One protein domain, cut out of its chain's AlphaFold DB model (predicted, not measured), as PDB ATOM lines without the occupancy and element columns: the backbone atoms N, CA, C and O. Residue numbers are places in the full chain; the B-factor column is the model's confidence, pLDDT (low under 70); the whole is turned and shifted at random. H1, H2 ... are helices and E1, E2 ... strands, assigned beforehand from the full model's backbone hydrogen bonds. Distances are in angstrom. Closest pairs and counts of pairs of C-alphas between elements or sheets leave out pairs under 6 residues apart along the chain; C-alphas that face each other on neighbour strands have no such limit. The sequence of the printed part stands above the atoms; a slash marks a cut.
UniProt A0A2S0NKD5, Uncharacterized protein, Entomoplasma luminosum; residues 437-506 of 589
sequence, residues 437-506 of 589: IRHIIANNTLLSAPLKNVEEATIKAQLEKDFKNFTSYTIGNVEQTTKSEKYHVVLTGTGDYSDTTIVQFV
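What this domain is: This is residues 437 to 506 of the 589 residues of an uncharacterized protein of Entomoplasma luminosum (UniProt A0A2S0NKD5). A small, strongly twisted sheet of three strands, folded as two hairpins in a row, has one helix, H1, packed over one of its faces. The long first stretch, residues 437 to 455, passes beside the edge strand E3, where residues 445 to 446 pair with it, and then crosses to the helix side and leads into H1. The loops of the two hairpins lie at opposite ends of the long axis. The printed part has 70 residues, with H1, E1, E2 and E3 in that order along the chain; under half of the residues are in named elements, the class is mixed, helices and strands, and the sheet order E1 - E2 - E3 is all antiparallel. The whole is compact, with a radius of gyration of the C-alphas of 11.3 A, and its outline is elongated, spanning 35 by 20 by 17 A.

How they stand to each other: Start at residues 437 to 455, which hold no named element; in them, residues 445 to 446 pair in parallel with residues 503 to 504 of E3, residues 500 to 505. Next comes H1, residues 456 to 466, in which every O i to N i+4 pair is within hydrogen-bond range. H1 is on the sheet at a height of 8.4 A, in two layers, a helix on one face of a sheet. It lies over none of the strands, but only just: dropped onto the local plane, 2 of its 11 C-alphas fall on E1, residues 473 to 479, 2 on E2, residues 487 to 493, and 1 on E3. The closest C-alphas of H1 and E1 are those of Glu 456 and Ile 475, 7.0 A apart. H1 and E3 are near each other, with 5 pairs of C-alphas within 10 A. The strands form a meander, each the antiparallel neighbour of the one before. In the hairpin E1 and E2, look at N 476 and O 490, 2.8 A apart; the directions differ by 156 degrees. In the hairpin E2 and E3, look at N 491 and O 501, 2.8 A apart; the angle is 151 degrees.

Where its parts are: Find C-alpha 456 at (155.439, 223.231, 113.468); from there H1 runs 15.3 A to C-alpha 466. E1 begins at C-alpha 473, at (150.352, 222.601, 102.578), and runs 17.6 A. E2 runs 19.6 A from Tyr 487 to Gly 493. E3 runs 16.6 A from Thr 500 and ends at C-alpha 505, at (165.674, 217.612, 109.305).

The domain as a whole: The two C-alphas farthest apart are those of Ser 484 and Asp 496, 34.9 A. The printed part has no cut, and the links H1 to E1, E1 to E2 and E2 to E3 are short. The mean pLDDT of the printed part is 89.7; look for values under 70 at residues 481 to 484.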
ATOM      1  N   ILE A 437     153.154 217.787  94.860       89.38
ATOM      2  CA  ILE A 437     154.049 218.460  95.808       89.38
ATOM      3  C   ILE A 437     155.507 217.990  95.663       89.38
ATOM      4  O   ILE A 437     156.437 218.772  95.876       89.38
ATOM      5  N   ARG A 438     155.724 216.744  95.223       89.69
ATOM      6  CA  ARG A 438     157.049 216.143  95.025       89.69
ATOM      7  C   ARG A 438     157.864 216.789  93.908       89.69
ATOM      8  O   ARG A 438     159.087 216.665  93.919       89.69
ATOM      9  N   HIS A 439     157.232 217.506  92.976       88.44
ATOM     10  CA  HIS A 439     157.949 218.294  91.968       88.44
ATOM     11  C   HIS A 439     158.601 219.555  92.545       88.44
ATOM     12  O   HIS A 439     159.561 220.059  91.968       88.44
ATOM     13  N   ILE A 440     158.092 220.063  93.672       88.88
ATOM     14  CA  ILE A 440     158.691 221.194  94.391       88.88
ATOM     15  C   ILE A 440     159.641 220.687  95.477       88.88
ATOM     16  O   ILE A 440     160.762 221.175  95.596       88.88
ATOM     17  N   ILE A 441     159.195 219.695  96.252       90.56
ATOM     18  CA  ILE A 441     159.938 219.123  97.374       90.56
ATOM     19  C   ILE A 441     160.021 217.613  97.182       90.56
ATOM     20  O   ILE A 441     159.100 216.875  97.541       90.56
ATOM     21  N   ALA A 442     161.144 217.149  96.634       91.56
ATOM     22  CA  ALA A 442     161.372 215.727  96.416       91.56
ATOM     23  C   ALA A 442     161.220 214.932  97.725       91.56
ATOM     24  O   ALA A 442     161.509 215.425  98.818       91.56
ATOM     25  N   ASN A 443     160.773 213.685  97.616       92.38
ATOM     26  CA  ASN A 443     160.579 212.852  98.796       92.38
ATOM     27  C   ASN A 443     161.903 212.630  99.548       92.38
ATOM     28  O   ASN A 443     162.925 212.344  98.924       92.38
ATOM     29  N   ASN A 444     161.858 212.722 100.878       90.69
ATOM     30  CA  ASN A 444     163.004 212.687 101.794       90.69
ATOM     31  C   ASN A 444     164.002 213.844 101.618       90.69
ATOM     32  O   ASN A 444     165.189 213.689 101.908       90.69
ATOM     33  N   THR A 445     163.551 215.013 101.154       93.00
ATOM     34  CA  THR A 445     164.432 216.187 101.082       93.00
ATOM     35  C   THR A 445     164.875 216.610 102.481       93.00
ATOM     36  O   THR A 445     164.049 216.744 103.381       93.00
ATOM     37  N   LEU A 446     166.176 216.848 102.656       91.94
ATOM     38  CA  LEU A 446     166.752 217.379 103.888       91.94
ATOM     39  C   LEU A 446     166.679 218.913 103.901       91.94
ATOM     40  O   LEU A 446     167.155 219.549 102.962       91.94
ATOM     41  N   LEU A 447     166.135 219.502 104.970       93.62
ATOM     42  CA  LEU A 447     166.148 220.957 105.166       93.62
ATOM     43  C   LEU A 447     167.578 221.501 105.260       93.62
ATOM     44  O   LEU A 447     168.469 220.864 105.824       93.62
ATOM     45  N   SER A 448     167.791 222.711 104.739       92.06
ATOM     46  CA  SER A 448     169.134 223.273 104.539       92.06
ATOM     47  C   SER A 448     169.862 223.642 105.833       92.06
ATOM     48  O   SER A 448     171.082 223.813 105.824       92.06
ATOM     49  N   ALA A 449     169.134 223.783 106.944       92.44
ATOM     50  CA  ALA A 449     169.690 224.183 108.227       92.44
ATOM     51  C   ALA A 449     169.128 223.349 109.390       92.44
ATOM     52  O   ALA A 449     167.946 222.995 109.383       92.44
ATOM     53  N   PRO A 450     169.943 223.089 110.431       92.25
ATOM     54  CA  PRO A 450     169.485 222.415 111.639       92.25
ATOM     55  C   PRO A 450     168.477 223.272 112.414       92.25
ATOM     56  O   PRO A 450     168.705 224.464 112.667       92.25
ATOM     57  N   LEU A 451     167.376 222.649 112.835       95.19
ATOM     58  CA  LEU A 451     166.279 223.319 113.533       95.19
ATOM     59  C   LEU A 451     166.536 223.419 115.040       95.19
ATOM     60  O   LEU A 451     167.213 222.589 115.638       95.19
ATOM     61  N   LYS A 452     165.970 224.440 115.691       94.19
ATOM     62  CA  LYS A 452     166.098 224.624 117.151       94.19
ATOM     63  C   LYS A 452     165.210 223.674 117.970       94.19
ATOM     64  O   LYS A 452     165.521 223.406 119.123       94.19
ATOM     65  N   ASN A 453     164.086 223.239 117.404       93.06
ATOM     66  CA  ASN A 453     163.080 222.390 118.036       93.06
ATOM     67  C   ASN A 453     162.200 221.737 116.952       93.06
ATOM     68  O   ASN A 453     162.371 222.008 115.763       93.06
ATOM     69  N   VAL A 454     161.265 220.893 117.385       93.69
ATOM     70  CA  VAL A 454     160.321 220.144 116.537       93.69
ATOM     71  C   VAL A 454     158.972 220.855 116.354       93.69
ATOM     72  O   VAL A 454     158.003 220.245 115.921       93.69
ATOM     73  N   GLU A 455     158.862 222.132 116.729       95.38
ATOM     74  CA  GLU A 455     157.593 222.860 116.626       95.38
ATOM     75  C   GLU A 455     157.241 223.138 115.162       95.38
ATOM     76  O   GLU A 455     158.095 223.563 114.378       95.38
ATOM     77  N   GLU A 456     155.959 222.994 114.818       93.94
ATOM     78  CA  GLU A 456     155.439 223.231 113.468       93.94
ATOM     79  C   GLU A 456     155.857 224.605 112.918       93.94
ATOM     80  O   GLU A 456     156.309 224.709 111.781       93.94
ATOM     81  N   ALA A 457     155.804 225.654 113.746       94.56
ATOM     82  CA  ALA A 457     156.201 227.007 113.354       94.56
ATOM     83  C   ALA A 457     157.687 227.110 112.959       94.56
ATOM     84  O   ALA A 457     158.031 227.843 112.031       94.56
ATOM     85  N   THR A 458     158.573 226.370 113.635       95.44
ATOM     86  CA  THR A 458     160.009 226.334 113.313       95.44
ATOM     87  C   THR A 458     160.251 225.601 111.998       95.44
ATOM     88  O   THR A 458     161.026 226.075 111.167       95.44
ATOM     89  N   ILE A 459     159.575 224.468 111.798       95.19
ATOM     90  CA  ILE A 459     159.664 223.665 110.574       95.19
ATOM     91  C   ILE A 459     159.136 224.474 109.383       95.19
ATOM     92  O   ILE A 459     159.820 224.597 108.368       95.19
ATOM     93  N   LYS A 460     157.969 225.109 109.541       94.00
ATOM     94  CA  LYS A 460     157.346 225.981 108.540       94.00
ATOM     95  C   LYS A 460     158.259 227.134 108.124       94.00
ATOM     96  O   LYS A 460     158.479 227.335 106.935       94.00
ATOM     97  N   ALA A 461     158.846 227.847 109.086       93.44
ATOM     98  CA  ALA A 461     159.749 228.961 108.794       93.44
ATOM     99  C   ALA A 461     160.986 228.523 107.988       93.44
ATOM    100  O   ALA A 461     161.467 229.264 107.130       93.44
ATOM    101  N   GLN A 462     161.505 227.317 108.244       94.94
ATOM    102  CA  GLN A 462     162.621 226.774 107.474       94.94
ATOM    103  C   GLN A 462     162.181 226.297 106.079       94.94
ATOM    104  O   GLN A 462     162.876 226.581 105.106       94.94
ATOM    105  N   LEU A 463     161.017 225.652 105.955       94.00
ATOM    106  CA  LEU A 463     160.430 225.272 104.663       94.00
ATOM    107  C   LEU A 463     160.213 226.485 103.752       94.00
ATOM    108  O   LEU A 463     160.591 226.449 102.587       94.00
ATOM    109  N   GLU A 464     159.670 227.582 104.281       92.00
ATOM    110  CA  GLU A 464     159.451 228.828 103.527       92.00
ATOM    111  C   GLU A 464     160.767 229.487 103.078       92.00
ATOM    112  O   GLU A 464     160.815 230.168 102.049       92.00
ATOM    113  N   LYS A 465     161.853 229.270 103.831       92.38
ATOM    114  CA  LYS A 465     163.195 229.741 103.474       92.38
ATOM    115  C   LYS A 465     163.819 228.903 102.357       92.38
ATOM    116  O   LYS A 465     164.425 229.476 101.447       92.38
ATOM    117  N   ASP A 466     163.677 227.583 102.437       93.38
ATOM    118  CA  ASP A 466     164.274 226.627 101.498       93.38
ATOM    119  C   ASP A 466     163.492 226.545 100.180       93.38
ATOM    120  O   ASP A 466     164.089 226.459  99.107       93.38
ATOM    121  N   PHE A 467     162.164 226.665 100.245       91.25
ATOM    122  CA  PHE A 467     161.248 226.532  99.113       91.25
ATOM    123  C   PHE A 467     160.410 227.800  98.948       91.25
ATOM    124  O   PHE A 467     159.244 227.887  99.339       91.25
ATOM    125  N   LYS A 468     161.019 228.822  98.340       81.00
ATOM    126  CA  LYS A 468     160.337 230.087  98.043       81.00
ATOM    127  C   LYS A 468     159.089 229.833  97.192       81.00
ATOM    128  O   LYS A 468     159.154 229.113  96.200       81.00
ATOM    129  N   ASN A 469     157.984 230.493  97.540       76.44
ATOM    130  CA  ASN A 469     156.665 230.382  96.891       76.44
ATOM    131  C   ASN A 469     155.892 229.075  97.160       76.44
ATOM    132  O   ASN A 469     154.843 228.856  96.554       76.44
ATOM    133  N   PHE A 470     156.349 228.228  98.087       81.25
ATOM    134  CA  PHE A 470     155.584 227.071  98.549       81.25
ATOM    135  C   PHE A 470     154.707 227.452  99.753       81.25
ATOM    136  O   PHE A 470     155.202 227.608 100.865       81.25
ATOM    137  N   THR A 471     153.405 227.666  99.528       79.44
ATOM    138  CA  THR A 471     152.504 228.282 100.530       79.44
ATOM    139  C   THR A 471     151.283 227.446 100.914       79.44
ATOM    140  O   THR A 471     150.636 227.763 101.908       79.44
ATOM    141  N   SER A 472     150.945 226.399 100.155       87.44
ATOM    142  CA  SER A 472     149.700 225.635 100.344       87.44
ATOM    143  C   SER A 472     149.990 224.180 100.711       87.44
ATOM    144  O   SER A 472     150.127 223.315  99.846       87.44
ATOM    145  N   TYR A 473     150.126 223.929 102.013       92.50
ATOM    146  CA  TYR A 473     150.352 222.601 102.578       92.50
ATOM    147  C   TYR A 473     149.940 222.535 104.050       92.50
ATOM    148  O   TYR A 473     149.778 223.562 104.710       92.50
ATOM    149  N   THR A 474     149.805 221.318 104.566       94.06
ATOM    150  CA  THR A 474     149.722 221.035 106.004       94.06
ATOM    151  C   THR A 474     150.920 220.201 106.441       94.06
ATOM    152  O   THR A 474     151.423 219.380 105.668       94.06
ATOM    153  N   ILE A 475     151.373 220.406 107.676       95.44
ATOM    154  CA  ILE A 475     152.480 219.661 108.280       95.44
ATOM    155  C   ILE A 475     151.884 218.594 109.203       95.44
ATOM    156  O   ILE A 475     151.046 218.898 110.049       95.44
ATOM    157  N   GLY A 476     152.275 217.338 109.001       93.38
ATOM    158  CA  GLY A 476     151.915 216.227 109.877       93.38
ATOM    159  C   GLY A 476     152.722 216.211 111.177       93.38
ATOM    160  O   GLY A 476     153.508 217.112 111.470       93.38
ATOM    161  N   ASN A 477     152.554 215.144 111.954       95.06
ATOM    162  CA  ASN A 477     153.327 214.961 113.178       95.06
ATOM    163  C   ASN A 477     154.813 214.744 112.870       95.06
ATOM    164  O   ASN A 477     155.174 214.153 111.852       95.06
ATOM    165  N   VAL A 478     155.667 215.222 113.778       93.62
ATOM    166  CA  VAL A 478     157.103 214.943 113.731       93.62
ATOM    167  C   VAL A 478     157.341 213.514 114.179       93.62
ATOM    168  O   VAL A 478     156.932 213.113 115.270       93.62
ATOM    169  N   GLU A 479     158.047 212.773 113.345       90.25
ATOM    170  CA  GLU A 479     158.386 211.382 113.568       90.25
ATOM    171  C   GLU A 479     159.901 211.182 113.520       90.25
ATOM    172  O   GLU A 479     160.658 211.980 112.964       90.25
ATOM    173  N   GLN A 480     160.335 210.100 114.155       84.88
ATOM    174  CA  GLN A 480     161.708 209.628 114.129       84.88
ATOM    175  C   GLN A 480     161.660 208.105 114.297       84.88
ATOM    176  O   GLN A 480     161.301 207.612 115.367       84.88
ATOM    177  N   THR A 481     161.969 207.354 113.239       69.25
ATOM    178  CA  THR A 481     161.863 205.882 113.235       69.25
ATOM    179  C   THR A 481     162.900 205.231 114.146       69.25
ATOM    180  O   THR A 481     162.588 204.299 114.886       69.25
ATOM    181  N   THR A 482     164.123 205.759 114.174       68.06
ATOM    182  CA  THR A 482     165.162 205.369 115.133       68.06
ATOM    183  C   THR A 482     165.884 206.596 115.676       68.06
ATOM    184  O   THR A 482     166.039 207.593 114.983       68.06
ATOM    185  N   LYS A 483     166.380 206.536 116.920       66.56
ATOM    186  CA  LYS A 483     167.038 207.685 117.581       66.56
ATOM    187  C   LYS A 483     168.277 208.234 116.852       66.56
ATOM    188  O   LYS A 483     168.745 209.313 117.189       66.56
ATOM    189  N   SER A 484     168.813 207.479 115.899       60.31
ATOM    190  CA  SER A 484     169.936 207.836 115.030       60.31
ATOM    191  C   SER A 484     169.513 208.423 113.681       60.31
ATOM    192  O   SER A 484     170.333 209.005 112.981       60.31
ATOM    193  N   GLU A 485     168.252 208.267 113.289       73.06
ATOM    194  CA  GLU A 485     167.735 208.821 112.044       73.06
ATOM    195  C   GLU A 485     167.329 210.278 112.217       73.06
ATOM    196  O   GLU A 485     166.973 210.746 113.301       73.06
ATOM    197  N   LYS A 486     167.366 210.999 111.102       85.44
ATOM    198  CA  LYS A 486     166.870 212.367 111.019       85.44
ATOM    199  C   LYS A 486     165.386 212.389 111.375       85.44
ATOM    200  O   LYS A 486     164.654 211.449 111.075       85.44
ATOM    201  N   TYR A 487     164.955 213.479 111.991       90.75
ATOM    202  CA  TYR A 487     163.535 213.725 112.190       90.75
ATOM    203  C   TYR A 487     162.878 213.932 110.835       90.75
ATOM    204  O   TYR A 487     163.490 214.510 109.932       90.75
ATOM    205  N   HIS A 488     161.630 213.507 110.697       93.25
ATOM    206  CA  HIS A 488     160.868 213.739 109.484       93.25
ATOM    207  C   HIS A 488     159.441 214.177 109.769       93.25
ATOM    208  O   HIS A 488     158.880 213.923 110.832       93.25
ATOM    209  N   VAL A 489     158.862 214.866 108.791       96.06
ATOM    210  CA  VAL A 489     157.444 215.220 108.753       96.06
ATOM    211  C   VAL A 489     156.867 214.868 107.396       96.06
ATOM    212  O   VAL A 489     157.531 215.012 106.366       96.06
ATOM    213  N   VAL A 490     155.604 214.456 107.399       96.31
ATOM    214  CA  VAL A 490     154.809 214.339 106.180       96.31
ATOM    215  C   VAL A 490     154.198 215.701 105.873       96.31
ATOM    216  O   VAL A 490     153.475 216.266 106.692       96.31
ATOM    217  N   LEU A 491     154.469 216.227 104.687       95.69
ATOM    218  CA  LEU A 491     153.785 217.390 104.138       95.69
ATOM    219  C   LEU A 491     152.664 216.907 103.228       95.69
ATOM    220  O   LEU A 491     152.913 216.089 102.347       95.69
ATOM    221  N   THR A 492     151.452 217.424 103.417       93.75
ATOM    222  CA  THR A 492     150.316 217.162 102.516       93.75
ATOM    223  C   THR A 492     150.030 218.409 101.693       93.75
ATOM    224  O   THR A 492     149.817 219.482 102.260       93.75
ATOM    225  N   GLY A 493     150.033 218.281 100.367       90.00
ATOM    226  CA  GLY A 493     149.707 219.374  99.456       90.00
ATOM    227  C   GLY A 493     148.250 219.816  99.606       90.00
ATOM    228  O   GLY A 493     147.327 218.998  99.620       90.00
ATOM    229  N   THR A 494     148.026 221.126  99.690       88.69
ATOM    230  CA  THR A 494     146.689 221.738  99.666       88.69
ATOM    231  C   THR A 494     146.617 222.797  98.568       88.69
ATOM    232  O   THR A 494     147.625 223.123  97.938       88.69
ATOM    233  N   GLY A 495     145.420 223.319  98.279       86.94
ATOM    234  CA  GLY A 495     145.250 224.321  97.224       86.94
ATOM    235  C   GLY A 495     145.685 223.779  95.861       86.94
ATOM    236  O   GLY A 495     145.113 222.810  95.360       86.94
ATOM    237  N   ASP A 496     146.725 224.383  95.292       86.69
ATOM    238  CA  ASP A 496     147.269 224.031  93.977       86.69
ATOM    239  C   ASP A 496     148.197 222.801  93.987       86.69
ATOM    240  O   ASP A 496     148.617 222.364  92.917       86.69
ATOM    241  N   TYR A 497     148.513 222.224  95.153       88.25
ATOM    242  CA  TYR A 497     149.400 221.058  95.270       88.25
ATOM    243  C   TYR A 497     148.649 219.796  95.673       88.25
ATOM    244  O   TYR A 497     147.829 219.895  96.575       88.25
ATOM    245  N   SER A 498     148.924 218.636  95.071       87.50
ATOM    246  CA  SER A 498     148.397 217.312  95.461       87.50
ATOM    247  C   SER A 498     149.431 216.478  96.231       87.50
ATOM    248  O   SER A 498     150.582 216.890  96.369       87.50
ATOM    249  N   ASP A 499     149.007 215.295  96.691       89.75
ATOM    250  CA  ASP A 499     149.850 214.252  97.290       89.75
ATOM    251  C   ASP A 499     150.558 214.641  98.595       89.75
ATOM    252  O   ASP A 499     150.326 215.693  99.199       89.75
ATOM    253  N   THR A 500     151.395 213.719  99.064       92.62
ATOM    254  CA  THR A 500     152.225 213.873 100.250       92.62
ATOM    255  C   THR A 500     153.700 213.692  99.913       92.62
ATOM    256  O   THR A 500     154.056 212.861  99.076       92.62
ATOM    257  N   THR A 501     154.573 214.406 100.617       94.56
ATOM    258  CA  THR A 501     156.029 214.215 100.557       94.56
ATOM    259  C   THR A 501     156.617 214.222 101.960       94.56
ATOM    260  O   THR A 501     156.056 214.833 102.868       94.56
ATOM    261  N   ILE A 502     157.739 213.539 102.151       93.94
ATOM    262  CA  ILE A 502     158.455 213.506 103.425       93.94
ATOM    263  C   ILE A 502     159.603 214.507 103.371       93.94
ATOM    264  O   ILE A 502     160.403 214.498 102.434       93.94
ATOM    265  N   VAL A 503     159.715 215.337 104.401       94.31
ATOM    266  CA  VAL A 503     160.864 216.223 104.602       94.31
ATOM    267  C   VAL A 503     161.599 215.804 105.857       94.31
ATOM    268  O   VAL A 503     160.982 215.568 106.892       94.31
ATOM    269  N   GLN A 504     162.921 215.732 105.755       93.69
ATOM    270  CA  GLN A 504     163.822 215.378 106.837       93.69
ATOM    271  C   GLN A 504     164.527 216.616 107.383       93.69
ATOM    272  O   GLN A 504     164.816 217.568 106.657       93.69
ATOM    273  N   PHE A 505     164.864 216.591 108.664       93.06
ATOM    274  CA  PHE A 505     165.674 217.612 109.305       93.06
ATOM    275  C   PHE A 505     166.440 217.048 110.495       93.06
ATOM    276  O   PHE A 505     166.102 216.022 111.082       93.06
ATOM    277  N   VAL A 506     167.497 217.759 110.861       91.44
ATOM    278  CA  VAL A 506     168.262 217.513 112.082       91.44
ATOM    279  C   VAL A 506     168.036 218.664 113.050       91.44
ATOM    280  O   VAL A 506     167.740 219.791 112.642       91.44
TER     281      VAL A 506